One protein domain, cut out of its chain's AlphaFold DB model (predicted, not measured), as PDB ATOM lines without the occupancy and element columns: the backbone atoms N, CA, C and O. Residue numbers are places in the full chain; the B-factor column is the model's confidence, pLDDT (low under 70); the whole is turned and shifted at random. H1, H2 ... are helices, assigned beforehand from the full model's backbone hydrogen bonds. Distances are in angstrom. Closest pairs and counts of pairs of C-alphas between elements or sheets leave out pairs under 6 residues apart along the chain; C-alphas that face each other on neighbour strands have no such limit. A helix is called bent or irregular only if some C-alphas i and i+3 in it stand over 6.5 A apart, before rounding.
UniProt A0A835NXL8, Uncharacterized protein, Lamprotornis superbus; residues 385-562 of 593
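What this domain is: This is residues 385 to 562 of the 593 residues of an uncharacterized protein of Lamprotornis superbus (UniProt A0A835NXL8). Picture an elongated up-and-down bundle of nearly aligned helices, H1b, H2, H3, H4 and H5, with H6 packed on H5 and the short arm H1a turned off at a steep angle. After H6 comes a long tail, residues 531 to 562, with no named element. The printed part has 178 residues with six named helices, H1 to H6 in order, and no named strand; it is all helix and compact, with a radius of gyration of the C-alphas of 16.9 A and spans of 54 by 32 by 23 A.

How they stand to each other: Start at H1, residues 385 to 407, assigned as one helix by its hydrogen bonds but bent: C-alphas 392 and 395 are 7.1 A apart, and arms H1a, 385 to 392, and H1b, 395 to 407, stand at a steep tilt of 66 degrees. H1b forms a hairpin with H2, residues 412 to 433; their closest C-alphas, Leu 400 and Ile 422, are 6.4 A apart. H3, residues 440 to 460, forms a hairpin with H4, residues 470 to 493, touching it with residues 445 to 453 alone; the closest C-alphas, His 449 and Cys 491, are 5.9 A apart. H4 touches H2, closest at C-alphas Asn 483 and Met 419, 6.6 A. H5, residues 504 to 513, forms a hairpin with H4, closest at C-alphas Ala 509 and Ala 477, 4.3 A. H6, residues 517 to 530, forms a hairpin with H5, closest at C-alphas Ile 520 and Ile 511, 5.7 A. Every O i to N i+4 pair is within hydrogen-bond range in H1a, H3, H4, H5 and H6, against 6 of 9 in H1b and 14 of 18 in H2.

Where its parts are: Find C-alpha 385 at (-34.532, 6.800, -22.003), where H1a begins. H2 spans 31.4 A and H3 30.2 A; H4 runs 34.3 A from (9.292, 0.874, -36.813). H6 ends at (-8.988, 16.926, -27.092).

The domain as a whole: The farthest C-alphas, Thr 435 and Glu 546, are 54.8 A apart. The printed part has no cut, and no link is long. Look for pLDDT under 70 at residues 410 to 411, 463 to 468 and 533 to 562.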
ATOM      1  N   GLU A 385     -35.215   6.840 -20.705       95.88
ATOM      2  CA  GLU A 385     -34.532   6.800 -22.003       95.88
ATOM      3  C   GLU A 385     -33.235   5.982 -21.929       95.88
ATOM      4  O   GLU A 385     -33.067   4.992 -22.646       95.88
ATOM      5  N   ASN A 386     -32.328   6.354 -21.020       94.62
ATOM      6  CA  ASN A 386     -31.022   5.711 -20.884       94.62
ATOM      7  C   ASN A 386     -31.150   4.239 -20.501       94.62
ATOM      8  O   ASN A 386     -30.497   3.384 -21.097       94.62
ATOM      9  N   SER A 387     -32.028   3.931 -19.552       95.94
ATOM     10  CA  SER A 387     -32.216   2.561 -19.092       95.94
ATOM     11  C   SER A 387     -32.902   1.678 -20.148       95.94
ATOM     12  O   SER A 387     -32.640   0.475 -20.218       95.94
ATOM     13  N   GLY A 388     -33.750   2.259 -21.004       96.44
ATOM     14  CA  GLY A 388     -34.298   1.600 -22.185       96.44
ATOM     15  C   GLY A 388     -33.217   1.316 -23.233       96.44
ATOM     16  O   GLY A 388     -33.112   0.184 -23.717       96.44
ATOM     17  N   PHE A 389     -32.368   2.303 -23.537       96.50
ATOM     18  CA  PHE A 389     -31.231   2.129 -24.444       96.50
ATOM     19  C   PHE A 389     -30.255   1.054 -23.964       96.50
ATOM     20  O   PHE A 389     -29.825   0.230 -24.772       96.50
ATOM     21  N   ASP A 390     -29.952   1.003 -22.667       94.62
ATOM     22  CA  ASP A 390     -29.057  -0.008 -22.098       94.62
ATOM     23  C   ASP A 390     -29.550  -1.430 -22.391       94.62
ATOM     24  O   ASP A 390     -28.770  -2.286 -22.819       94.62
ATOM     25  N   VAL A 391     -30.856  -1.679 -22.241       95.25
ATOM     26  CA  VAL A 391     -31.465  -2.979 -22.561       95.25
ATOM     27  C   VAL A 391     -31.432  -3.262 -24.061       95.25
ATOM     28  O   VAL A 391     -31.077  -4.371 -24.470       95.25
ATOM     29  N   LEU A 392     -31.776  -2.277 -24.896       95.88
ATOM     30  CA  LEU A 392     -31.789  -2.432 -26.354       95.88
ATOM     31  C   LEU A 392     -30.390  -2.735 -26.918       95.88
ATOM     32  O   LEU A 392     -30.255  -3.548 -27.837       95.88
ATOM     33  N   LEU A 393     -29.347  -2.136 -26.342       96.44
ATOM     34  CA  LEU A 393     -27.958  -2.281 -26.782       96.44
ATOM     35  C   LEU A 393     -27.217  -3.463 -26.138       96.44
ATOM     36  O   LEU A 393     -26.165  -3.878 -26.636       96.44
ATOM     37  N   GLN A 394     -27.757  -4.051 -25.066       94.75
ATOM     38  CA  GLN A 394     -27.109  -5.126 -24.311       94.75
ATOM     39  C   GLN A 394     -26.702  -6.313 -25.199       94.75
ATOM     40  O   GLN A 394     -25.573  -6.808 -25.111       94.75
ATOM     41  N   GLN A 395     -27.611  -6.773 -26.065       93.75
ATOM     42  CA  GLN A 395     -27.370  -7.922 -26.941       93.75
ATOM     43  C   GLN A 395     -26.279  -7.632 -27.980       93.75
ATOM     44  O   GLN A 395     -25.408  -8.479 -28.194       93.75
ATOM     45  N   LEU A 396     -26.297  -6.438 -28.582       96.31
ATOM     46  CA  LEU A 396     -25.287  -6.008 -29.548       96.31
ATOM     47  C   LEU A 396     -23.898  -6.048 -28.905       96.31
ATOM     48  O   LEU A 396     -23.002  -6.738 -29.388       96.31
ATOM     49  N   PHE A 397     -23.715  -5.374 -27.770       95.81
ATOM     50  CA  PHE A 397     -22.396  -5.290 -27.140       95.81
ATOM     51  C   PHE A 397     -21.907  -6.631 -26.581       95.81
ATOM     52  O   PHE A 397     -20.699  -6.886 -26.579       95.81
ATOM     53  N   ALA A 398     -22.813  -7.526 -26.181       96.31
ATOM     54  CA  ALA A 398     -22.455  -8.900 -25.846       96.31
ATOM     55  C   ALA A 398     -21.885  -9.662 -27.059       96.31
ATOM     56  O   ALA A 398     -20.883 -10.365 -26.911       96.31
ATOM     57  N   GLN A 399     -22.466  -9.484 -28.251       96.75
ATOM     58  CA  GLN A 399     -21.991 -10.108 -29.494       96.75
ATOM     59  C   GLN A 399     -20.686  -9.496 -30.012       96.75
ATOM     60  O   GLN A 399     -19.822 -10.225 -30.498       96.75
ATOM     61  N   LEU A 400     -20.496  -8.182 -29.868       96.06
ATOM     62  CA  LEU A 400     -19.268  -7.517 -30.314       96.06
ATOM     63  C   LEU A 400     -18.054  -7.867 -29.437       96.06
ATOM     64  O   LEU A 400     -16.925  -7.936 -29.924       96.06
ATOM     65  N   LYS A 401     -18.255  -8.133 -28.140       93.88
ATOM     66  CA  LYS A 401     -17.178  -8.431 -27.177       93.88
ATOM     67  C   LYS A 401     -16.181  -9.520 -27.631       93.88
ATOM     68  O   LYS A 401     -14.972  -9.275 -27.487       93.88
ATOM     69  N   PRO A 402     -16.604 -10.702 -28.132       93.50
ATOM     70  CA  PRO A 402     -15.687 -11.704 -28.678       93.50
ATOM     71  C   PRO A 402     -15.009 -11.257 -29.981       93.50
ATOM     72  O   PRO A 402     -13.830 -11.554 -30.152       93.50
ATOM     73  N   MET A 403     -15.682 -10.499 -30.854       93.94
ATOM     74  CA  MET A 403     -15.089  -9.987 -32.103       93.94
ATOM     75  C   MET A 403     -13.916  -9.052 -31.800       93.94
ATOM     76  O   MET A 403     -12.801  -9.285 -32.255       93.94
ATOM     77  N   TYR A 404     -14.115  -8.101 -30.883       91.00
ATOM     78  CA  TYR A 404     -13.045  -7.227 -30.399       91.00
ATOM     79  C   TYR A 404     -11.894  -7.994 -29.717       91.00
ATOM     80  O   TYR A 404     -10.762  -7.520 -29.660       91.00
ATOM     81  N   LYS A 405     -12.132  -9.201 -29.185       88.62
ATOM     82  CA  LYS A 405     -11.062 -10.027 -28.591       88.62
ATOM     83  C   LYS A 405     -10.070 -10.543 -29.621       88.62
ATOM     84  O   LYS A 405      -8.890 -10.640 -29.279       88.62
ATOM     85  N   LYS A 406     -10.509 -10.740 -30.863       88.25
ATOM     86  CA  LYS A 406      -9.657 -11.202 -31.961       88.25
ATOM     87  C   LYS A 406      -8.482 -10.242 -32.219       88.25
ATOM     88  O   LYS A 406      -7.376 -10.721 -32.442       88.25
ATOM     89  N   PHE A 407      -8.662  -8.923 -32.051       83.31
ATOM     90  CA  PHE A 407      -7.562  -7.943 -32.154       83.31
ATOM     91  C   PHE A 407      -6.407  -8.236 -31.188       83.31
ATOM     92  O   PHE A 407      -5.240  -8.149 -31.545       83.31
ATOM     93  N   THR A 408      -6.712  -8.648 -29.956       72.44
ATOM     94  CA  THR A 408      -5.697  -8.897 -28.916       72.44
ATOM     95  C   THR A 408      -5.016 -10.269 -29.004       72.44
ATOM     96  O   THR A 408      -4.186 -10.591 -28.157       72.44
ATOM     97  N   GLU A 409      -5.369 -11.093 -29.992       74.00
ATOM     98  CA  GLU A 409      -4.833 -12.448 -30.213       74.00
ATOM     99  C   GLU A 409      -3.811 -12.472 -31.369       74.00
ATOM    100  O   GLU A 409      -3.695 -13.468 -32.074       74.00
ATOM    101  N   ASN A 410      -3.081 -11.363 -31.564       64.94
ATOM    102  CA  ASN A 410      -2.105 -11.140 -32.643       64.94
ATOM    103  C   ASN A 410      -2.684 -11.238 -34.063       64.94
ATOM    104  O   ASN A 410      -1.971 -11.557 -35.003       64.94
ATOM    105  N   LYS A 411      -3.973 -10.925 -34.235       68.25
ATOM    106  CA  LYS A 411      -4.650 -10.929 -35.543       68.25
ATOM    107  C   LYS A 411      -4.834  -9.525 -36.125       68.25
ATOM    108  O   LYS A 411      -5.835  -9.264 -36.786       68.25
ATOM    109  N   TRP A 412      -3.904  -8.606 -35.857       78.94
ATOM    110  CA  TRP A 412      -3.953  -7.256 -36.443       78.94
ATOM    111  C   TRP A 412      -3.771  -7.277 -37.965       78.94
ATOM    112  O   TRP A 412      -4.344  -6.433 -38.651       78.94
ATOM    113  N   ASP A 413      -3.101  -8.303 -38.488       77.88
ATOM    114  CA  ASP A 413      -2.982  -8.552 -39.928       77.88
ATOM    115  C   ASP A 413      -4.342  -8.857 -40.585       77.88
ATOM    116  O   ASP A 413      -4.523  -8.605 -41.769       77.88
ATOM    117  N   SER A 414      -5.326  -9.342 -39.810       84.81
ATOM    118  CA  SER A 414      -6.719  -9.560 -40.245       84.81
ATOM    119  C   SER A 414      -7.681  -8.499 -39.693       84.81
ATOM    120  O   SER A 414      -8.857  -8.763 -39.421       84.81
ATOM    121  N   SER A 415      -7.166  -7.302 -39.408       89.12
ATOM    122  CA  SER A 415      -7.934  -6.253 -38.736       89.12
ATOM    123  C   SER A 415      -9.123  -5.766 -39.561       89.12
ATOM    124  O   SER A 415     -10.192  -5.547 -38.993       89.12
ATOM    125  N   SER A 416      -8.977  -5.659 -40.884       90.50
ATOM    126  CA  SER A 416     -10.060  -5.235 -41.776       90.50
ATOM    127  C   SER A 416     -11.204  -6.253 -41.819       90.50
ATOM    128  O   SER A 416     -12.368  -5.866 -41.784       90.50
ATOM    129  N   GLU A 417     -10.915  -7.556 -41.816       92.81
ATOM    130  CA  GLU A 417     -11.937  -8.607 -41.768       92.81
ATOM    131  C   GLU A 417     -12.712  -8.572 -40.446       92.81
ATOM    132  O   GLU A 417     -13.941  -8.665 -40.445       92.81
ATOM    133  N   ILE A 418     -12.006  -8.390 -39.322       93.69
ATOM    134  CA  ILE A 418     -12.632  -8.261 -37.998       93.69
ATOM    135  C   ILE A 418     -13.520  -7.009 -37.948       93.69
ATOM    136  O   ILE A 418     -14.639  -7.072 -37.435       93.69
ATOM    137  N   MET A 419     -13.060  -5.881 -38.496       95.69
ATOM    138  CA  MET A 419     -13.858  -4.653 -38.552       95.69
ATOM    139  C   MET A 419     -15.101  -4.794 -39.420       95.69
ATOM    140  O   MET A 419     -16.182  -4.388 -38.995       95.69
ATOM    141  N   ASN A 420     -14.989  -5.441 -40.578       95.50
ATOM    142  CA  ASN A 420     -16.138  -5.725 -41.431       95.50
ATOM    143  C   ASN A 420     -17.176  -6.604 -40.713       95.50
ATOM    144  O   ASN A 420     -18.378  -6.370 -40.842       95.50
ATOM    145  N   GLU A 421     -16.742  -7.584 -39.913       96.88
ATOM    146  CA  GLU A 421     -17.631  -8.405 -39.076       96.88
ATOM    147  C   GLU A 421     -18.356  -7.562 -38.007       96.88
ATOM    148  O   GLU A 421     -19.568  -7.714 -37.816       96.88
ATOM    149  N   ILE A 422     -17.641  -6.640 -37.351       97.50
ATOM    150  CA  ILE A 422     -18.200  -5.711 -36.355       97.50
ATOM    151  C   ILE A 422     -19.226  -4.771 -36.999       97.50
ATOM    152  O   ILE A 422     -20.343  -4.648 -36.487       97.50
ATOM    153  N   ILE A 423     -18.884  -4.149 -38.131       98.12
ATOM    154  CA  ILE A 423     -19.765  -3.241 -38.878       98.12
ATOM    155  C   ILE A 423     -21.017  -3.987 -39.340       98.12
ATOM    156  O   ILE A 423     -22.132  -3.535 -39.088       98.12
ATOM    157  N   LYS A 424     -20.862  -5.179 -39.928       97.62
ATOM    158  CA  LYS A 424     -21.987  -6.011 -40.376       97.62
ATOM    159  C   LYS A 424     -22.928  -6.375 -39.225       97.62
ATOM    160  O   LYS A 424     -24.148  -6.289 -39.366       97.62
ATOM    161  N   THR A 425     -22.374  -6.773 -38.081       97.88
ATOM    162  CA  THR A 425     -23.160  -7.138 -36.891       97.88
ATOM    163  C   THR A 425     -23.896  -5.935 -36.311       97.88
ATOM    164  O   THR A 425     -25.059  -6.052 -35.913       97.88
ATOM    165  N   THR A 426     -23.238  -4.775 -36.297       97.94
ATOM    166  CA  THR A 426     -23.815  -3.521 -35.810       97.94
ATOM    167  C   THR A 426     -24.917  -3.018 -36.739       97.94
ATOM    168  O   THR A 426     -26.003  -2.712 -36.260       97.94
ATOM    169  N   SER A 427     -24.696  -3.028 -38.057       97.19
ATOM    170  CA  SER A 427     -25.688  -2.634 -39.069       97.19
ATOM    171  C   SER A 427     -26.995  -3.419 -38.927       97.19
ATOM    172  O   SER A 427     -28.072  -2.828 -38.896       97.19
ATOM    173  N   LYS A 428     -26.902  -4.740 -38.718       95.88
ATOM    174  CA  LYS A 428     -28.074  -5.592 -38.464       95.88
ATOM    175  C   LYS A 428     -28.842  -5.204 -37.193       95.88
ATOM    176  O   LYS A 428     -30.049  -5.393 -37.142       95.88
ATOM    177  N   HIS A 429     -28.167  -4.714 -36.155       94.38
ATOM    178  CA  HIS A 429     -28.856  -4.257 -34.944       94.38
ATOM    179  C   HIS A 429     -29.454  -2.861 -35.120       94.38
ATOM    180  O   HIS A 429     -30.553  -2.628 -34.635       94.38
ATOM    181  N   ILE A 430     -28.782  -1.953 -35.837       94.88
ATOM    182  CA  ILE A 430     -29.313  -0.609 -36.113       94.88
ATOM    183  C   ILE A 430     -30.643  -0.688 -36.875       94.88
ATOM    184  O   ILE A 430     -31.555   0.081 -36.581       94.88
ATOM    185  N   SER A 431     -30.819  -1.662 -37.776       92.19
ATOM    186  CA  SER A 431     -32.104  -1.843 -38.467       92.19
ATOM    187  C   SER A 431     -33.282  -2.173 -37.538       92.19
ATOM    188  O   SER A 431     -34.419  -1.904 -37.913       92.19
ATOM    189  N   ASP A 432     -33.044  -2.687 -36.323       91.00
ATOM    190  CA  ASP A 432     -34.109  -2.917 -35.329       91.00
ATOM    191  C   ASP A 432     -34.647  -1.597 -34.730       91.00
ATOM    192  O   ASP A 432     -35.678  -1.600 -34.056       91.00
ATOM    193  N   PHE A 433     -33.957  -0.471 -34.941       93.81
ATOM    194  CA  PHE A 433     -34.227   0.812 -34.284       93.81
ATOM    195  C   PHE A 433     -34.973   1.825 -35.157       93.81
ATOM    196  O   PHE A 433     -35.206   2.942 -34.711       93.81
ATOM    197  N   GLN A 434     -35.426   1.444 -36.355       88.06
ATOM    198  CA  GLN A 434     -36.107   2.345 -37.303       88.06
ATOM    199  C   GLN A 434     -37.396   2.987 -36.765       88.06
ATOM    200  O   GLN A 434     -37.860   3.985 -37.305       88.06
ATOM    201  N   THR A 435     -38.004   2.412 -35.723       94.00
ATOM    202  CA  THR A 435     -39.218   2.951 -35.092       94.00
ATOM    203  C   THR A 435     -38.933   3.887 -33.915       94.00
ATOM    204  O   THR A 435     -39.881   4.401 -33.317       94.00
ATOM    205  N   LEU A 436     -37.666   4.083 -33.528       95.25
ATOM    206  CA  LEU A 436     -37.301   5.173 -32.621       95.25
ATOM    207  C   LEU A 436     -37.466   6.496 -33.368       95.25
ATOM    208  O   LEU A 436     -37.057   6.623 -34.517       95.25
ATOM    209  N   LYS A 437     -38.109   7.463 -32.716       93.06
ATOM    210  CA  LYS A 437     -38.287   8.812 -33.253       93.06
ATOM    211  C   LYS A 437     -37.032   9.648 -33.021       93.06
ATOM    212  O   LYS A 437     -36.249   9.349 -32.120       93.06
ATOM    213  N   ASP A 438     -36.890  10.731 -33.770       89.38
ATOM    214  CA  ASP A 438     -35.933  11.781 -33.426       89.38
ATOM    215  C   ASP A 438     -36.360  12.485 -32.126       89.38
ATOM    216  O   ASP A 438     -37.563  12.626 -31.881       89.38
ATOM    217  N   PRO A 439     -35.409  12.902 -31.265       91.56
ATOM    218  CA  PRO A 439     -33.948  12.782 -31.412       91.56
ATOM    219  C   PRO A 439     -33.369  11.406 -31.009       91.56
ATOM    220  O   PRO A 439     -32.194  11.131 -31.244       91.56
ATOM    221  N   PHE A 440     -34.184  10.509 -30.449       95.25
ATOM    222  CA  PHE A 440     -33.736   9.255 -29.828       95.25
ATOM    223  C   PHE A 440     -33.022   8.285 -30.777       95.25
ATOM    224  O   PHE A 440     -32.150   7.532 -30.339       95.25
ATOM    225  N   TYR A 441     -33.380   8.277 -32.065       95.88
ATOM    226  CA  TYR A 441     -32.663   7.484 -33.067       95.88
ATOM    227  C   TYR A 441     -31.203   7.949 -33.209       95.88
ATOM    228  O   TYR A 441     -30.279   7.135 -33.206       95.88
ATOM    229  N   HIS A 442     -30.968   9.259 -33.265       94.12
ATOM    230  CA  HIS A 442     -29.614   9.803 -33.321       94.12
ATOM    231  C   HIS A 442     -28.843   9.529 -32.022       94.12
ATOM    232  O   HIS A 442     -27.695   9.080 -32.083       94.12
ATOM    233  N   ASP A 443     -29.491   9.679 -30.865       94.19
ATOM    234  CA  ASP A 443     -28.879   9.424 -29.555       94.19
ATOM    235  C   ASP A 443     -28.415   7.966 -29.397       94.19
ATOM    236  O   ASP A 443     -27.315   7.697 -28.899       94.19
ATOM    237  N   ILE A 444     -29.230   6.994 -29.829       95.56
ATOM    238  CA  ILE A 444     -28.856   5.577 -29.728       95.56
ATOM    239  C   ILE A 444     -27.706   5.233 -30.684       95.56
ATOM    240  O   ILE A 444     -26.810   4.468 -30.313       95.56
ATOM    241  N   VAL A 445     -27.676   5.822 -31.884       96.31
ATOM    242  CA  VAL A 445     -26.585   5.625 -32.849       96.31
ATOM    243  C   VAL A 445     -25.288   6.278 -32.355       96.31
ATOM    244  O   VAL A 445     -24.223   5.670 -32.466       96.31
ATOM    245  N   GLU A 446     -25.354   7.451 -31.721       95.44
ATOM    246  CA  GLU A 446     -24.202   8.077 -31.057       95.44
ATOM    247  C   GLU A 446     -23.665   7.208 -29.906       95.44
ATOM    248  O   GLU A 446     -22.454   6.978 -29.816       95.44
ATOM    249  N   LYS A 447     -24.539   6.621 -29.075       95.06
ATOM    250  CA  LYS A 447     -24.123   5.659 -28.033       95.06
ATOM    251  C   LYS A 447     -23.427   4.430 -28.620       95.06
ATOM    252  O   LYS A 447     -22.446   3.947 -28.046       95.06
ATOM    253  N   ILE A 448     -23.900   3.926 -29.763       97.00
ATOM    254  CA  ILE A 448     -23.234   2.842 -30.498       97.00
ATOM    255  C   ILE A 448     -21.848   3.298 -30.965       97.00
ATOM    256  O   ILE A 448     -20.867   2.619 -30.656       97.00
ATOM    257  N   HIS A 449     -21.744   4.450 -31.634       96.50
ATOM    258  CA  HIS A 449     -20.479   4.992 -32.137       96.50
ATOM    259  C   HIS A 449     -19.445   5.144 -31.012       96.50
ATOM    260  O   HIS A 449     -18.344   4.586 -31.092       96.50
ATOM    261  N   ALA A 450     -19.828   5.786 -29.905       93.56
ATOM    262  CA  ALA A 450     -18.976   5.946 -28.731       93.56
ATOM    263  C   ALA A 450     -18.493   4.599 -28.182       93.56
ATOM    264  O   ALA A 450     -17.322   4.447 -27.813       93.56
ATOM    265  N   ARG A 451     -19.366   3.585 -28.149       93.50
ATOM    266  CA  ARG A 451     -18.997   2.261 -27.645       93.50
ATOM    267  C   ARG A 451     -18.057   1.510 -28.583       93.50
ATOM    268  O   ARG A 451     -17.146   0.848 -28.082       93.50
ATOM    269  N   LEU A 452     -18.246   1.618 -29.898       96.06
ATOM    270  CA  LEU A 452     -17.364   1.002 -30.893       96.06
ATOM    271  C   LEU A 452     -15.940   1.557 -30.789       96.06
ATOM    272  O   LEU A 452     -14.979   0.787 -30.706       96.06
ATOM    273  N   VAL A 453     -15.808   2.886 -30.720       93.62
ATOM    274  CA  VAL A 453     -14.514   3.566 -30.569       93.62
ATOM    275  C   VAL A 453     -13.876   3.209 -29.228       93.62
ATOM    276  O   VAL A 453     -12.721   2.781 -29.185       93.62
ATOM    277  N   LYS A 454     -14.634   3.287 -28.126       87.56
ATOM    278  CA  LYS A 454     -14.137   2.941 -26.787       87.56
ATOM    279  C   LYS A 454     -13.623   1.508 -26.711       87.56
ATOM    280  O   LYS A 454     -12.539   1.278 -26.181       87.56
ATOM    281  N   GLU A 455     -14.387   0.535 -27.205       89.00
ATOM    282  CA  GLU A 455     -13.969  -0.865 -27.151       89.00
ATOM    283  C   GLU A 455     -12.718  -1.082 -28.011       89.00
ATOM    284  O   GLU A 455     -11.795  -1.751 -27.552       89.00
ATOM    285  N   TYR A 456     -12.624  -0.445 -29.185       89.94
ATOM    286  CA  TYR A 456     -11.419  -0.483 -30.020       89.94
ATOM    287  C   TYR A 456     -10.191   0.050 -29.269       89.94
ATOM    288  O   TYR A 456      -9.176  -0.644 -29.183       89.94
ATOM    289  N   ILE A 457     -10.301   1.232 -28.650       85.94
ATOM    290  CA  ILE A 457      -9.240   1.834 -27.828       85.94
ATOM    291  C   ILE A 457      -8.847   0.885 -26.689       85.94
ATOM    292  O   ILE A 457      -7.671   0.599 -26.497       85.94
ATOM    293  N   VAL A 458      -9.815   0.308 -25.970       82.38
ATOM    294  CA  VAL A 458      -9.545  -0.660 -24.892       82.38
ATOM    295  C   VAL A 458      -8.774  -1.885 -25.397       82.38
ATOM    296  O   VAL A 458      -7.959  -2.438 -24.657       82.38
ATOM    297  N   ARG A 459      -9.010  -2.348 -26.630       83.06
ATOM    298  CA  ARG A 459      -8.253  -3.467 -27.219       83.06
ATOM    299  C   ARG A 459      -6.866  -3.059 -27.670       83.06
ATOM    300  O   ARG A 459      -5.931  -3.814 -27.411       83.06
ATOM    301  N   LEU A 460      -6.735  -1.879 -28.261       79.06
ATOM    302  CA  LEU A 460      -5.445  -1.306 -28.616       79.06
ATOM    303  C   LEU A 460      -4.555  -1.148 -27.379       79.06
ATOM    304  O   LEU A 460      -3.370  -1.438 -27.441       79.06
ATOM    305  N   LEU A 461      -5.150  -0.779 -26.244       75.19
ATOM    306  CA  LEU A 461      -4.455  -0.582 -24.976       75.19
ATOM    307  C   LEU A 461      -4.241  -1.871 -24.163       75.19
ATOM    308  O   LEU A 461      -3.730  -1.825 -23.046       75.19
ATOM    309  N   LYS A 462      -4.621  -3.050 -24.676       71.00
ATOM    310  CA  LYS A 462      -4.373  -4.325 -23.986       71.00
ATOM    311  C   LYS A 462      -3.001  -4.891 -24.349       71.00
ATOM    312  O   LYS A 462      -2.609  -4.977 -25.506       71.00
ATOM    313  N   ARG A 463      -2.287  -5.338 -23.314       54.41
ATOM    314  CA  ARG A 463      -0.839  -5.602 -23.270       54.41
ATOM    315  C   ARG A 463      -0.349  -6.852 -24.032       54.41
ATOM    316  O   ARG A 463       0.276  -7.720 -23.429       54.41
ATOM    317  N   LYS A 464      -0.657  -6.981 -25.326       53.44
ATOM    318  CA  LYS A 464      -0.316  -8.183 -26.116       53.44
ATOM    319  C   LYS A 464       0.370  -7.942 -27.461       53.44
ATOM    320  O   LYS A 464       0.817  -8.911 -28.061       53.44
ATOM    321  N   VAL A 465       0.498  -6.699 -27.921       55.50
ATOM    322  CA  VAL A 465       1.154  -6.403 -29.204       55.50
ATOM    323  C   VAL A 465       2.620  -6.054 -28.950       55.50
ATOM    324  O   VAL A 465       2.913  -5.006 -28.382       55.50
ATOM    325  N   SER A 466       3.542  -6.941 -29.330       55.28
ATOM    326  CA  SER A 466       4.980  -6.650 -29.303       55.28
ATOM    327  C   SER A 466       5.358  -5.942 -30.604       55.28
ATOM    328  O   SER A 466       5.413  -6.564 -31.661       55.28
ATOM    329  N   LEU A 467       5.558  -4.626 -30.535       65.44
ATOM    330  CA  LEU A 467       5.940  -3.789 -31.675       65.44
ATOM    331  C   LEU A 467       7.451  -3.569 -31.652       65.44
ATOM    332  O   LEU A 467       7.924  -2.554 -31.159       65.44
ATOM    333  N   LYS A 468       8.222  -4.536 -32.147       63.84
ATOM    334  CA  LYS A 468       9.689  -4.511 -32.016       63.84
ATOM    335  C   LYS A 468      10.382  -3.626 -33.049       63.84
ATOM    336  O   LYS A 468      11.553  -3.309 -32.879       63.84
ATOM    337  N   THR A 469       9.691  -3.252 -34.127       78.06
ATOM    338  CA  THR A 469      10.289  -2.511 -35.247       78.06
ATOM    339  C   THR A 469       9.422  -1.329 -35.695       78.06
ATOM    340  O   THR A 469       8.190  -1.432 -35.653       78.06
ATOM    341  N   PRO A 470      10.030  -0.242 -36.214       80.81
ATOM    342  CA  PRO A 470       9.292   0.874 -36.813       80.81
ATOM    343  C   PRO A 470       8.352   0.439 -37.949       80.81
ATOM    344  O   PRO A 470       7.257   0.972 -38.095       80.81
ATOM    345  N   ALA A 471       8.725  -0.588 -38.723       84.12
ATOM    346  CA  ALA A 471       7.882  -1.136 -39.787       84.12
ATOM    347  C   ALA A 471       6.586  -1.777 -39.248       84.12
ATOM    348  O   ALA A 471       5.507  -1.569 -39.806       84.12
ATOM    349  N   GLN A 472       6.665  -2.511 -38.131       78.62
ATOM    350  CA  GLN A 472       5.487  -3.077 -37.460       78.62
ATOM    351  C   GLN A 472       4.587  -1.984 -36.871       78.62
ATOM    352  O   GLN A 472       3.364  -2.077 -36.965       78.62
ATOM    353  N   GLN A 473       5.181  -0.932 -36.303       80.88
ATOM    354  CA  GLN A 473       4.452   0.229 -35.782       80.88
ATOM    355  C   GLN A 473       3.716   0.983 -36.897       80.88
ATOM    356  O   GLN A 473       2.524   1.259 -36.769       80.88
ATOM    357  N   GLN A 474       4.391   1.231 -38.022       87.44
ATOM    358  CA  GLN A 474       3.803   1.848 -39.211       87.44
ATOM    359  C   GLN A 474       2.638   1.015 -39.765       87.44
ATOM    360  O   GLN A 474       1.584   1.566 -40.077       87.44
ATOM    361  N   THR A 475       2.806  -0.308 -39.845       87.25
ATOM    362  CA  THR A 475       1.765  -1.235 -40.319       87.25
ATOM    363  C   THR A 475       0.540  -1.195 -39.402       87.25
ATOM    364  O   THR A 475      -0.586  -1.012 -39.863       87.25
ATOM    365  N   LEU A 476       0.740  -1.270 -38.081       85.12
ATOM    366  CA  LEU A 476      -0.354  -1.163 -37.116       85.12
ATOM    367  C   LEU A 476      -1.062   0.201 -37.195       85.12
ATOM    368  O   LEU A 476      -2.291   0.247 -37.192       85.12
ATOM    369  N   ALA A 477      -0.315   1.302 -37.299       88.62
ATOM    370  CA  ALA A 477      -0.880   2.642 -37.443       88.62
ATOM    371  C   ALA A 477      -1.749   2.772 -38.709       88.62
ATOM    372  O   ALA A 477      -2.834   3.358 -38.660       88.62
ATOM    373  N   GLN A 478      -1.326   2.171 -39.826       92.31
ATOM    374  CA  GLN A 478      -2.117   2.115 -41.059       92.31
ATOM    375  C   GLN A 478      -3.413   1.318 -40.871       92.31
ATOM    376  O   GLN A 478      -4.480   1.795 -41.261       92.31
ATOM    377  N   HIS A 479      -3.356   0.154 -40.216       91.56
ATOM    378  CA  HIS A 479      -4.554  -0.627 -39.892       91.56
ATOM    379  C   HIS A 479      -5.529   0.147 -38.998       91.56
ATOM    380  O   HIS A 479      -6.728   0.159 -39.268       91.56
ATOM    381  N   ILE A 480      -5.034   0.830 -37.959       91.50
ATOM    382  CA  ILE A 480      -5.875   1.650 -37.075       91.50
ATOM    383  C   ILE A 480      -6.528   2.790 -37.851       91.50
ATOM    384  O   ILE A 480      -7.728   2.992 -37.709       91.50
ATOM    385  N   SER A 481      -5.766   3.497 -38.686       95.44
ATOM    386  CA  SER A 481      -6.281   4.621 -39.476       95.44
ATOM    387  C   SER A 481      -7.362   4.175 -40.461       95.44
ATOM    388  O   SER A 481      -8.400   4.820 -40.568       95.44
ATOM    389  N   LYS A 482      -7.160   3.030 -41.128       95.75
ATOM    390  CA  LYS A 482      -8.164   2.435 -42.017       95.75
ATOM    391  C   LYS A 482      -9.443   2.066 -41.262       95.75
ATOM    392  O   LYS A 482     -10.524   2.498 -41.638       95.75
ATOM    393  N   ASN A 483      -9.309   1.332 -40.161       95.94
ATOM    394  CA  ASN A 483     -10.447   0.909 -39.345       95.94
ATOM    395  C   ASN A 483     -11.200   2.095 -38.723       95.94
ATOM    396  O   ASN A 483     -12.413   2.022 -38.534       95.94
ATOM    397  N   ALA A 484     -10.490   3.178 -38.394       96.25
ATOM    398  CA  ALA A 484     -11.084   4.423 -37.924       96.25
ATOM    399  C   ALA A 484     -11.948   5.075 -39.008       96.25
ATOM    400  O   ALA A 484     -13.094   5.413 -38.727       96.25
ATOM    401  N   ALA A 485     -11.432   5.175 -40.236       97.38
ATOM    402  CA  ALA A 485     -12.183   5.705 -41.371       97.38
ATOM    403  C   ALA A 485     -13.425   4.852 -41.687       97.38
ATOM    404  O   ALA A 485     -14.504   5.400 -41.908       97.38
ATOM    405  N   ASP A 486     -13.303   3.519 -41.638       97.56
ATOM    406  CA  ASP A 486     -14.432   2.604 -41.854       97.56
ATOM    407  C   ASP A 486     -15.517   2.772 -40.770       97.56
ATOM    408  O   ASP A 486     -16.711   2.798 -41.079       97.56
ATOM    409  N   LEU A 487     -15.124   2.923 -39.495       96.50
ATOM    410  CA  LEU A 487     -16.056   3.180 -38.390       96.50
ATOM    411  C   LEU A 487     -16.740   4.538 -38.496       96.50
ATOM    412  O   LEU A 487     -17.949   4.613 -38.282       96.50
ATOM    413  N   GLU A 488     -15.979   5.588 -38.799       96.75
ATOM    414  CA  GLU A 488     -16.496   6.942 -38.984       96.75
ATOM    415  C   GLU A 488     -17.527   6.961 -40.113       96.75
ATOM    416  O   GLU A 488     -18.680   7.330 -39.889       96.75
ATOM    417  N   ALA A 489     -17.157   6.461 -41.296       97.50
ATOM    418  CA  ALA A 489     -18.050   6.399 -42.447       97.50
ATOM    419  C   ALA A 489     -19.327   5.603 -42.133       97.50
ATOM    420  O   ALA A 489     -20.436   6.039 -42.461       97.50
ATOM    421  N   PHE A 490     -19.199   4.461 -41.452       97.75
ATOM    422  CA  PHE A 490     -20.343   3.659 -41.028       97.75
ATOM    423  C   PHE A 490     -21.247   4.403 -40.036       97.75
ATOM    424  O   PHE A 490     -22.459   4.468 -40.242       97.75
ATOM    425  N   CYS A 491     -20.698   4.983 -38.970       96.50
ATOM    426  CA  CYS A 491     -21.509   5.628 -37.937       96.50
ATOM    427  C   CYS A 491     -22.178   6.902 -38.467       96.50
ATOM    428  O   CYS A 491     -23.371   7.101 -38.233       96.50
ATOM    429  N   THR A 492     -21.454   7.733 -39.221       95.50
ATOM    430  CA  THR A 492     -21.994   8.959 -39.826       95.50
ATOM    431  C   THR A 492     -23.085   8.644 -40.847       95.50
ATOM    432  O   THR A 492     -24.148   9.258 -40.798       95.50
ATOM    433  N   SER A 493     -22.897   7.638 -41.713       96.44
ATOM    434  CA  SER A 493     -23.939   7.232 -42.678       96.44
ATOM    435  C   SER A 493     -25.201   6.663 -42.022       96.44
ATOM    436  O   SER A 493     -26.273   6.730 -42.616       96.44
ATOM    437  N   ASN A 494     -25.101   6.146 -40.793       95.81
ATOM    438  CA  ASN A 494     -26.247   5.675 -40.011       95.81
ATOM    439  C   ASN A 494     -26.854   6.754 -39.096       95.81
ATOM    440  O   ASN A 494     -27.807   6.459 -38.376       95.81
ATOM    441  N   GLY A 495     -26.343   7.991 -39.132       94.00
ATOM    442  CA  GLY A 495     -26.921   9.140 -38.431       94.00
ATOM    443  C   GLY A 495     -26.221   9.556 -37.134       94.00
ATOM    444  O   GLY A 495     -26.758  10.394 -36.417       94.00
ATOM    445  N   SER A 496     -25.042   9.023 -36.802       95.50
ATOM    446  CA  SER A 496     -24.271   9.521 -35.650       95.50
ATOM    447  C   SER A 496     -23.835  10.974 -35.866       95.50
ATOM    448  O   SER A 496     -23.132  11.258 -36.835       95.50
ATOM    449  N   GLN A 497     -24.102  11.844 -34.888       92.69
ATOM    450  CA  GLN A 497     -23.615  13.234 -34.859       92.69
ATOM    451  C   GLN A 497     -22.343  13.431 -34.013       92.69
ATOM    452  O   GLN A 497     -21.822  14.541 -33.906       92.69
ATOM    453  N   ALA A 498     -21.790  12.350 -33.456       92.69
ATOM    454  CA  ALA A 498     -20.602  12.354 -32.601       92.69
ATOM    455  C   ALA A 498     -19.272  12.599 -33.349       92.69
ATOM    456  O   ALA A 498     -18.340  11.799 -33.263       92.69
ATOM    457  N   THR A 499     -19.154  13.710 -34.075       91.50
ATOM    458  CA  THR A 499     -17.948  14.092 -34.840       91.50
ATOM    459  C   THR A 499     -16.703  14.238 -33.965       91.50
ATOM    460  O   THR A 499     -15.577  14.027 -34.418       91.50
ATOM    461  N   TRP A 500     -16.893  14.527 -32.675       90.31
ATOM    462  CA  TRP A 500     -15.827  14.592 -31.679       90.31
ATOM    463  C   TRP A 500     -15.086  13.256 -31.495       90.31
ATOM    464  O   TRP A 500     -13.955  13.263 -31.016       90.31
ATOM    465  N   LEU A 501     -15.661  12.113 -31.888       91.69
ATOM    466  CA  LEU A 501     -15.001  10.801 -31.820       91.69
ATOM    467  C   LEU A 501     -14.044  10.534 -32.986       91.69
ATOM    468  O   LEU A 501     -13.108   9.748 -32.826       91.69
ATOM    469  N   ASN A 502     -14.240  11.197 -34.128       91.00
ATOM    470  CA  ASN A 502     -13.579  10.858 -35.392       91.00
ATOM    471  C   ASN A 502     -12.048  10.967 -35.291       91.00
ATOM    472  O   ASN A 502     -11.319  10.177 -35.883       91.00
ATOM    473  N   SER A 503     -11.537  11.890 -34.466       91.19
ATOM    474  CA  SER A 503     -10.089  12.083 -34.294       91.19
ATOM    475  C   SER A 503      -9.426  11.141 -33.278       91.19
ATOM    476  O   SER A 503      -8.199  11.062 -33.238       91.19
ATOM    477  N   ALA A 504     -10.189  10.386 -32.480       88.94
ATOM    478  CA  ALA A 504      -9.642   9.623 -31.356       88.94
ATOM    479  C   ALA A 504      -8.683   8.507 -31.806       88.94
ATOM    480  O   ALA A 504      -7.556   8.406 -31.319       88.94
ATOM    481  N   LEU A 505      -9.117   7.670 -32.754       91.31
ATOM    482  CA  LEU A 505      -8.306   6.570 -33.283       91.31
ATOM    483  C   LEU A 505      -7.168   7.048 -34.207       91.31
ATOM    484  O   LEU A 505      -6.056   6.547 -34.031       91.31
ATOM    485  N   PRO A 506      -7.369   8.021 -35.122       94.25
ATOM    486  CA  PRO A 506      -6.281   8.579 -35.926       94.25
ATOM    487  C   PRO A 506      -5.147   9.179 -35.089       94.25
ATOM    488  O   PRO A 506      -3.980   8.930 -35.376       94.25
ATOM    489  N   LYS A 507      -5.461   9.898 -34.002       87.06
ATOM    490  CA  LYS A 507      -4.436  10.439 -33.092       87.06
ATOM    491  C   LYS A 507      -3.629   9.346 -32.394       87.06
ATOM    492  O   LYS A 507      -2.415   9.460 -32.259       87.06
ATOM    493  N   LEU A 508      -4.281   8.258 -31.984       86.06
ATOM    494  CA  LEU A 508      -3.590   7.095 -31.418       86.06
ATOM    495  C   LEU A 508      -2.725   6.374 -32.460       86.06
ATOM    496  O   LEU A 508      -1.621   5.944 -32.133       86.06
ATOM    497  N   ALA A 509      -3.197   6.261 -33.704       88.50
ATOM    498  CA  ALA A 509      -2.402   5.723 -34.804       88.50
ATOM    499  C   ALA A 509      -1.143   6.566 -35.045       88.50
ATOM    500  O   ALA A 509      -0.059   6.008 -35.198       88.50
ATOM    501  N   GLU A 510      -1.273   7.892 -35.010       88.25
ATOM    502  CA  GLU A 510      -0.149   8.808 -35.194       88.25
ATOM    503  C   GLU A 510       0.885   8.677 -34.070       88.25
ATOM    504  O   GLU A 510       2.073   8.533 -34.347       88.25
ATOM    505  N   ILE A 511       0.452   8.591 -32.808       83.69
ATOM    506  CA  ILE A 511       1.352   8.338 -31.667       83.69
ATOM    507  C   ILE A 511       2.133   7.028 -31.842       83.69
ATOM    508  O   ILE A 511       3.317   6.981 -31.525       83.69
ATOM    509  N   ILE A 512       1.490   5.969 -32.348       82.81
ATOM    510  CA  ILE A 512       2.147   4.675 -32.601       82.81
ATOM    511  C   ILE A 512       3.160   4.782 -33.746       82.81
ATOM    512  O   ILE A 512       4.185   4.105 -33.722       82.81
ATOM    513  N   ARG A 513       2.872   5.607 -34.756       86.25
ATOM    514  CA  ARG A 513       3.684   5.769 -35.965       86.25
ATOM    515  C   ARG A 513       4.969   6.564 -35.718       86.25
ATOM    516  O   ARG A 513       6.012   6.263 -36.307       86.25
ATOM    517  N   LEU A 514       4.881   7.616 -34.907       81.12
ATOM    518  CA  LEU A 514       5.961   8.575 -34.687       81.12
ATOM    519  C   LEU A 514       7.182   7.923 -34.022       81.12
ATOM    520  O   LEU A 514       7.058   7.153 -33.077       81.12
ATOM    521  N   GLN A 515       8.373   8.270 -34.517       80.25
ATOM    522  CA  GLN A 515       9.659   7.808 -33.973       80.25
ATOM    523  C   GLN A 515      10.377   8.905 -33.174       80.25
ATOM    524  O   GLN A 515      11.124   8.614 -32.245       80.25
ATOM    525  N   ASP A 516      10.151  10.175 -33.528       80.62
ATOM    526  CA  ASP A 516      10.753  11.317 -32.842       80.62
ATOM    527  C   ASP A 516      10.047  11.609 -31.510       80.62
ATOM    528  O   ASP A 516       8.827  11.787 -31.446       80.62
ATOM    529  N   LEU A 517      10.832  11.710 -30.439       71.88
ATOM    530  CA  LEU A 517      10.328  11.931 -29.086       71.88
ATOM    531  C   LEU A 517       9.640  13.299 -28.927       71.88
ATOM    532  O   LEU A 517       8.688  13.418 -28.150       71.88
ATOM    533  N   GLY A 518      10.107  14.332 -29.633       73.25
ATOM    534  CA  GLY A 518       9.479  15.653 -29.632       73.25
ATOM    535  C   GLY A 518       8.080  15.604 -30.245       73.25
ATOM    536  O   GLY A 518       7.114  16.042 -29.618       73.25
ATOM    537  N   ALA A 519       7.960  14.987 -31.419       76.50
ATOM    538  CA  ALA A 519       6.698  14.796 -32.121       76.50
ATOM    539  C   ALA A 519       5.692  13.966 -31.304       76.50
ATOM    540  O   ALA A 519       4.531  14.356 -31.189       76.50
ATOM    541  N   ILE A 520       6.132  12.876 -30.660       74.19
ATOM    542  CA  ILE A 520       5.266  12.055 -29.791       74.19
ATOM    543  C   ILE A 520       4.686  12.896 -28.647       74.19
ATOM    544  O   ILE A 520       3.486  12.832 -28.380       74.19
ATOM    545  N   LYS A 521       5.511  13.711 -27.973       71.81
ATOM    546  CA  LYS A 521       5.050  14.576 -26.871       71.81
ATOM    547  C   LYS A 521       3.995  15.578 -27.330       71.81
ATOM    548  O   LYS A 521       3.030  15.808 -26.604       71.81
ATOM    549  N   ILE A 522       4.172  16.155 -28.518       77.69
ATOM    550  CA  ILE A 522       3.218  17.104 -29.104       77.69
ATOM    551  C   ILE A 522       1.883  16.409 -29.396       77.69
ATOM    552  O   ILE A 522       0.827  16.927 -29.019       77.69
ATOM    553  N   GLU A 523       1.906  15.221 -30.007       79.56
ATOM    554  CA  GLU A 523       0.668  14.515 -30.351       79.56
ATOM    555  C   GLU A 523      -0.066  14.011 -29.099       79.56
ATOM    556  O   GLU A 523      -1.282  14.167 -28.986       79.56
ATOM    557  N   VAL A 524       0.668  13.518 -28.096       76.75
ATOM    558  CA  VAL A 524       0.115  13.146 -26.782       76.75
ATOM    559  C   VAL A 524      -0.528  14.346 -26.082       76.75
ATOM    560  O   VAL A 524      -1.640  14.226 -25.565       76.75
ATOM    561  N   ALA A 525       0.127  15.513 -26.082       75.19
ATOM    562  CA  ALA A 525      -0.442  16.733 -25.509       75.19
ATOM    563  C   ALA A 525      -1.726  17.156 -26.240       75.19
ATOM    564  O   ALA A 525      -2.709  17.554 -25.611       75.19
ATOM    565  N   THR A 526      -1.750  17.012 -27.567       83.44
ATOM    566  CA  THR A 526      -2.924  17.323 -28.388       83.44
ATOM    567  C   THR A 526      -4.075  16.348 -28.121       83.44
ATOM    568  O   THR A 526      -5.227  16.775 -27.997       83.44
ATOM    569  N   LEU A 527      -3.785  15.051 -27.979       81.25
ATOM    570  CA  LEU A 527      -4.768  14.033 -27.610       81.25
ATOM    571  C   LEU A 527      -5.362  14.311 -26.221       81.25
ATOM    572  O   LEU A 527      -6.581  14.337 -26.091       81.25
ATOM    573  N   ALA A 528      -4.531  14.600 -25.215       76.88
ATOM    574  CA  ALA A 528      -4.986  14.911 -23.856       76.88
ATOM    575  C   ALA A 528      -5.825  16.199 -23.787       76.88
ATOM    576  O   ALA A 528      -6.774  16.283 -23.012       76.88
ATOM    577  N   LYS A 529      -5.510  17.199 -24.620       82.38
ATOM    578  CA  LYS A 529      -6.322  18.418 -24.747       82.38
ATOM    579  C   LYS A 529      -7.696  18.132 -25.360       82.38
ATOM    580  O   LYS A 529      -8.684  18.720 -24.933       82.38
ATOM    581  N   THR A 530      -7.748  17.263 -26.369       82.75
ATOM    582  CA  THR A 530      -8.988  16.926 -27.092       82.75
ATOM    583  C   THR A 530      -9.879  15.991 -26.265       82.75
ATOM    584  O   THR A 530     -11.097  16.149 -26.256       82.75
ATOM    585  N   TYR A 531      -9.267  15.065 -25.522       80.50
ATOM    586  CA  TYR A 531      -9.932  14.048 -24.707       80.50
ATOM    587  C   TYR A 531      -9.350  14.040 -23.280       80.50
ATOM    588  O   TYR A 531      -8.527  13.183 -22.942       80.50
ATOM    589  N   PRO A 532      -9.737  15.006 -22.427       73.19
ATOM    590  CA  PRO A 532      -9.174  15.158 -21.080       73.19
ATOM    591  C   PRO A 532      -9.545  14.012 -20.126       73.19
ATOM    592  O   PRO A 532      -8.927  13.833 -19.077       73.19
ATOM    593  N   ASP A 533     -10.566  13.231 -20.476       68.31
ATOM    594  CA  ASP A 533     -11.003  12.023 -19.782       68.31
ATOM    595  C   ASP A 533     -10.084  10.818 -20.040       68.31
ATOM    596  O   ASP A 533     -10.019   9.906 -19.205       68.31
ATOM    597  N   ILE A 534      -9.318  10.829 -21.137       63.97
ATOM    598  CA  ILE A 534      -8.227   9.881 -21.345       63.97
ATOM    599  C   ILE A 534      -7.103  10.268 -20.382       63.97
ATOM    600  O   ILE A 534      -6.234  11.088 -20.677       63.97
ATOM    601  N   ARG A 535      -7.109   9.642 -19.202       54.25
ATOM    602  CA  ARG A 535      -6.029   9.758 -18.219       54.25
ATOM    603  C   ARG A 535      -4.781   9.054 -18.745       54.25
ATOM    604  O   ARG A 535      -4.482   7.916 -18.391       54.25
ATOM    605  N   LEU A 536      -4.038   9.750 -19.595       49.62
ATOM    606  CA  LEU A 536      -2.636   9.463 -19.850       49.62
ATOM    607  C   LEU A 536      -1.883   9.997 -18.636       49.62
ATOM    608  O   LEU A 536      -1.813  11.207 -18.433       49.62
ATOM    609  N   ALA A 537      -1.374   9.116 -17.774       38.03
ATOM    610  CA  ALA A 537      -0.513   9.542 -16.678       38.03
ATOM    611  C   ALA A 537       0.729  10.226 -17.278       38.03
ATOM    612  O   ALA A 537       1.658   9.565 -17.743       38.03
ATOM    613  N   ALA A 538       0.721  11.559 -17.283       33.84
ATOM    614  CA  ALA A 538       1.682  12.422 -17.967       33.84
ATOM    615  C   ALA A 538       3.143  12.285 -17.474       33.84
ATOM    616  O   ALA A 538       4.037  12.892 -18.050       33.84
ATOM    617  N   GLY A 539       3.414  11.457 -16.458       34.22
ATOM    618  CA  GLY A 539       4.770  11.119 -16.004       34.22
ATOM    619  C   GLY A 539       5.369   9.835 -16.603       34.22
ATOM    620  O   GLY A 539       6.584   9.689 -16.606       34.22
ATOM    621  N   ALA A 540       4.559   8.910 -17.138       35.56
ATOM    622  CA  ALA A 540       5.027   7.570 -17.532       35.56
ATOM    623  C   ALA A 540       5.332   7.418 -19.035       35.56
ATOM    624  O   ALA A 540       6.130   6.567 -19.412       35.56
ATOM    625  N   ALA A 541       4.756   8.267 -19.895       36.16
ATOM    626  CA  ALA A 541       5.083   8.310 -21.327       36.16
ATOM    627  C   ALA A 541       6.491   8.878 -21.605       36.16
ATOM    628  O   ALA A 541       7.063   8.650 -22.665       36.16
ATOM    629  N   LEU A 542       7.055   9.612 -20.640       36.25
ATOM    630  CA  LEU A 542       8.372  10.247 -20.715       36.25
ATOM    631  C   LEU A 542       9.523   9.350 -20.227       36.25
ATOM    632  O   LEU A 542      10.660   9.594 -20.610       36.25
ATOM    633  N   ALA A 543       9.244   8.319 -19.421       33.91
ATOM    634  CA  ALA A 543      10.245   7.411 -18.844       33.91
ATOM    635  C   ALA A 543      10.322   6.045 -19.564       33.91
ATOM    636  O   ALA A 543      10.824   5.076 -19.006       33.91
ATOM    637  N   ALA A 544       9.788   5.952 -20.786       37.53
ATOM    638  CA  ALA A 544       9.576   4.701 -21.518       37.53
ATOM    639  C   ALA A 544      10.437   4.596 -22.791       37.53
ATOM    640  O   ALA A 544       9.932   4.267 -23.863       37.53
ATOM    641  N   TYR A 545      11.736   4.867 -22.657       43.34
ATOM    642  CA  TYR A 545      12.758   4.448 -23.619       43.34
ATOM    643  C   TYR A 545      13.757   3.524 -22.921       43.34
ATOM    644  O   TYR A 545      14.844   3.943 -22.554       43.34
ATOM    645  N   GLU A 546      13.328   2.279 -22.722       32.94
ATOM    646  CA  GLU A 546      14.151   1.064 -22.734       32.94
ATOM    647  C   GLU A 546      13.160  -0.108 -22.890       32.94
ATOM    648  O   GLU A 546      12.348  -0.386 -22.012       32.94
ATOM    649  N   ASP A 547      13.158  -0.705 -24.080       34.97
ATOM    650  CA  ASP A 547      12.363  -1.856 -24.519       34.97
ATOM    651  C   ASP A 547      10.828  -1.722 -24.627       34.97
ATOM    652  O   ASP A 547      10.058  -1.567 -23.675       34.97
ATOM    653  N   ILE A 548      10.356  -1.892 -25.868       41.53
ATOM    654  CA  ILE A 548       8.949  -1.962 -26.281       41.53
ATOM    655  C   ILE A 548       8.331  -3.297 -25.815       41.53
ATOM    656  O   ILE A 548       7.979  -4.182 -26.596       41.53
ATOM    657  N   GLU A 549       8.197  -3.449 -24.498       35.78
ATOM    658  CA  GLU A 549       7.497  -4.556 -23.833       35.78
ATOM    659  C   GLU A 549       6.538  -4.056 -22.723       35.78
ATOM    660  O   GLU A 549       5.789  -4.823 -22.103       35.78
ATOM    661  N   VAL A 550       6.484  -2.739 -22.473       33.72
ATOM    662  CA  VAL A 550       5.745  -2.169 -21.328       33.72
ATOM    663  C   VAL A 550       4.646  -1.157 -21.697       33.72
ATOM    664  O   VAL A 550       3.754  -0.928 -20.879       33.72
ATOM    665  N   SER A 551       4.580  -0.676 -22.939       34.00
ATOM    666  CA  SER A 551       3.917   0.580 -23.353       34.00
ATOM    667  C   SER A 551       2.380   0.690 -23.285       34.00
ATOM    668  O   SER A 551       1.819   1.637 -23.816       34.00
ATOM    669  N   LEU A 552       1.667  -0.220 -22.618       35.28
ATOM    670  CA  LEU A 552       0.196  -0.176 -22.501       35.28
ATOM    671  C   LEU A 552      -0.323  -0.418 -21.075       35.28
ATOM    672  O   LEU A 552      -1.500  -0.692 -20.856       35.28
ATOM    673  N   LYS A 553       0.561  -0.391 -20.074       35.41
ATOM    674  CA  LYS A 553       0.259  -1.018 -18.784       35.41
ATOM    675  C   LYS A 553      -0.712  -0.255 -17.875       35.41
ATOM    676  O   LYS A 553      -1.238  -0.897 -16.974       35.41
ATOM    677  N   GLN A 554      -0.986   1.037 -18.069       33.31
ATOM    678  CA  GLN A 554      -1.847   1.801 -17.145       33.31
ATOM    679  C   GLN A 554      -2.581   2.982 -17.803       33.31
ATOM    680  O   GLN A 554      -2.442   4.126 -17.382       33.31
ATOM    681  N   VAL A 555      -3.416   2.711 -18.807       33.94
ATOM    682  CA  VAL A 555      -4.509   3.633 -19.158       33.94
ATOM    683  C   VAL A 555      -5.768   3.137 -18.453       33.94
ATOM    684  O   VAL A 555      -6.270   2.057 -18.767       33.94
ATOM    685  N   SER A 556      -6.266   3.889 -17.471       32.38
ATOM    686  CA  SER A 556      -7.560   3.618 -16.841       32.38
ATOM    687  C   SER A 556      -8.606   4.597 -17.372       32.38
ATOM    688  O   SER A 556      -8.478   5.813 -17.248       32.38
ATOM    689  N   PHE A 557      -9.664   4.054 -17.974       33.06
ATOM    690  CA  PHE A 557     -10.891   4.805 -18.224       33.06
ATOM    691  C   PHE A 557     -11.659   4.898 -16.903       33.06
ATOM    692  O   PHE A 557     -11.982   3.865 -16.313       33.06
ATOM    693  N   SER A 558     -11.984   6.112 -16.453       26.61
ATOM    694  CA  SER A 558     -13.020   6.283 -15.430       26.61
ATOM    695  C   SER A 558     -14.338   5.733 -15.983       26.61
ATOM    696  O   SER A 558     -14.731   6.029 -17.113       26.61
ATOM    697  N   THR A 559     -15.013   4.883 -15.215       30.42
ATOM    698  CA  THR A 559     -16.254   4.192 -15.594       30.42
ATOM    699  C   THR A 559     -17.471   5.114 -15.746       30.42
ATOM    700  O   THR A 559     -18.498   4.643 -16.221       30.42
ATOM    701  N   ASN A 560     -17.360   6.414 -15.447       30.42
ATOM    702  CA  ASN A 560     -18.496   7.344 -15.369       30.42
ATOM    703  C   ASN A 560     -18.626   8.308 -16.567       30.42
ATOM    704  O   ASN A 560     -18.984   9.469 -16.396       30.42
ATOM    705  N   CYS A 561     -18.346   7.858 -17.791       31.28
ATOM    706  CA  CYS A 561     -18.439   8.704 -18.990       31.28
ATOM    707  C   CYS A 561     -19.603   8.281 -19.893       31.28
ATOM    708  O   CYS A 561     -19.401   7.525 -20.841       31.28
ATOM    709  N   CYS A 562     -20.806   8.766 -19.571       27.47
ATOM    710  CA  CYS A 562     -21.973   8.887 -20.464       27.47
ATOM    711  C   CYS A 562     -22.883  10.074 -20.055       27.47
ATOM    712  O   CYS A 562     -24.084  10.032 -20.295       27.47
TER     713      CYS A 562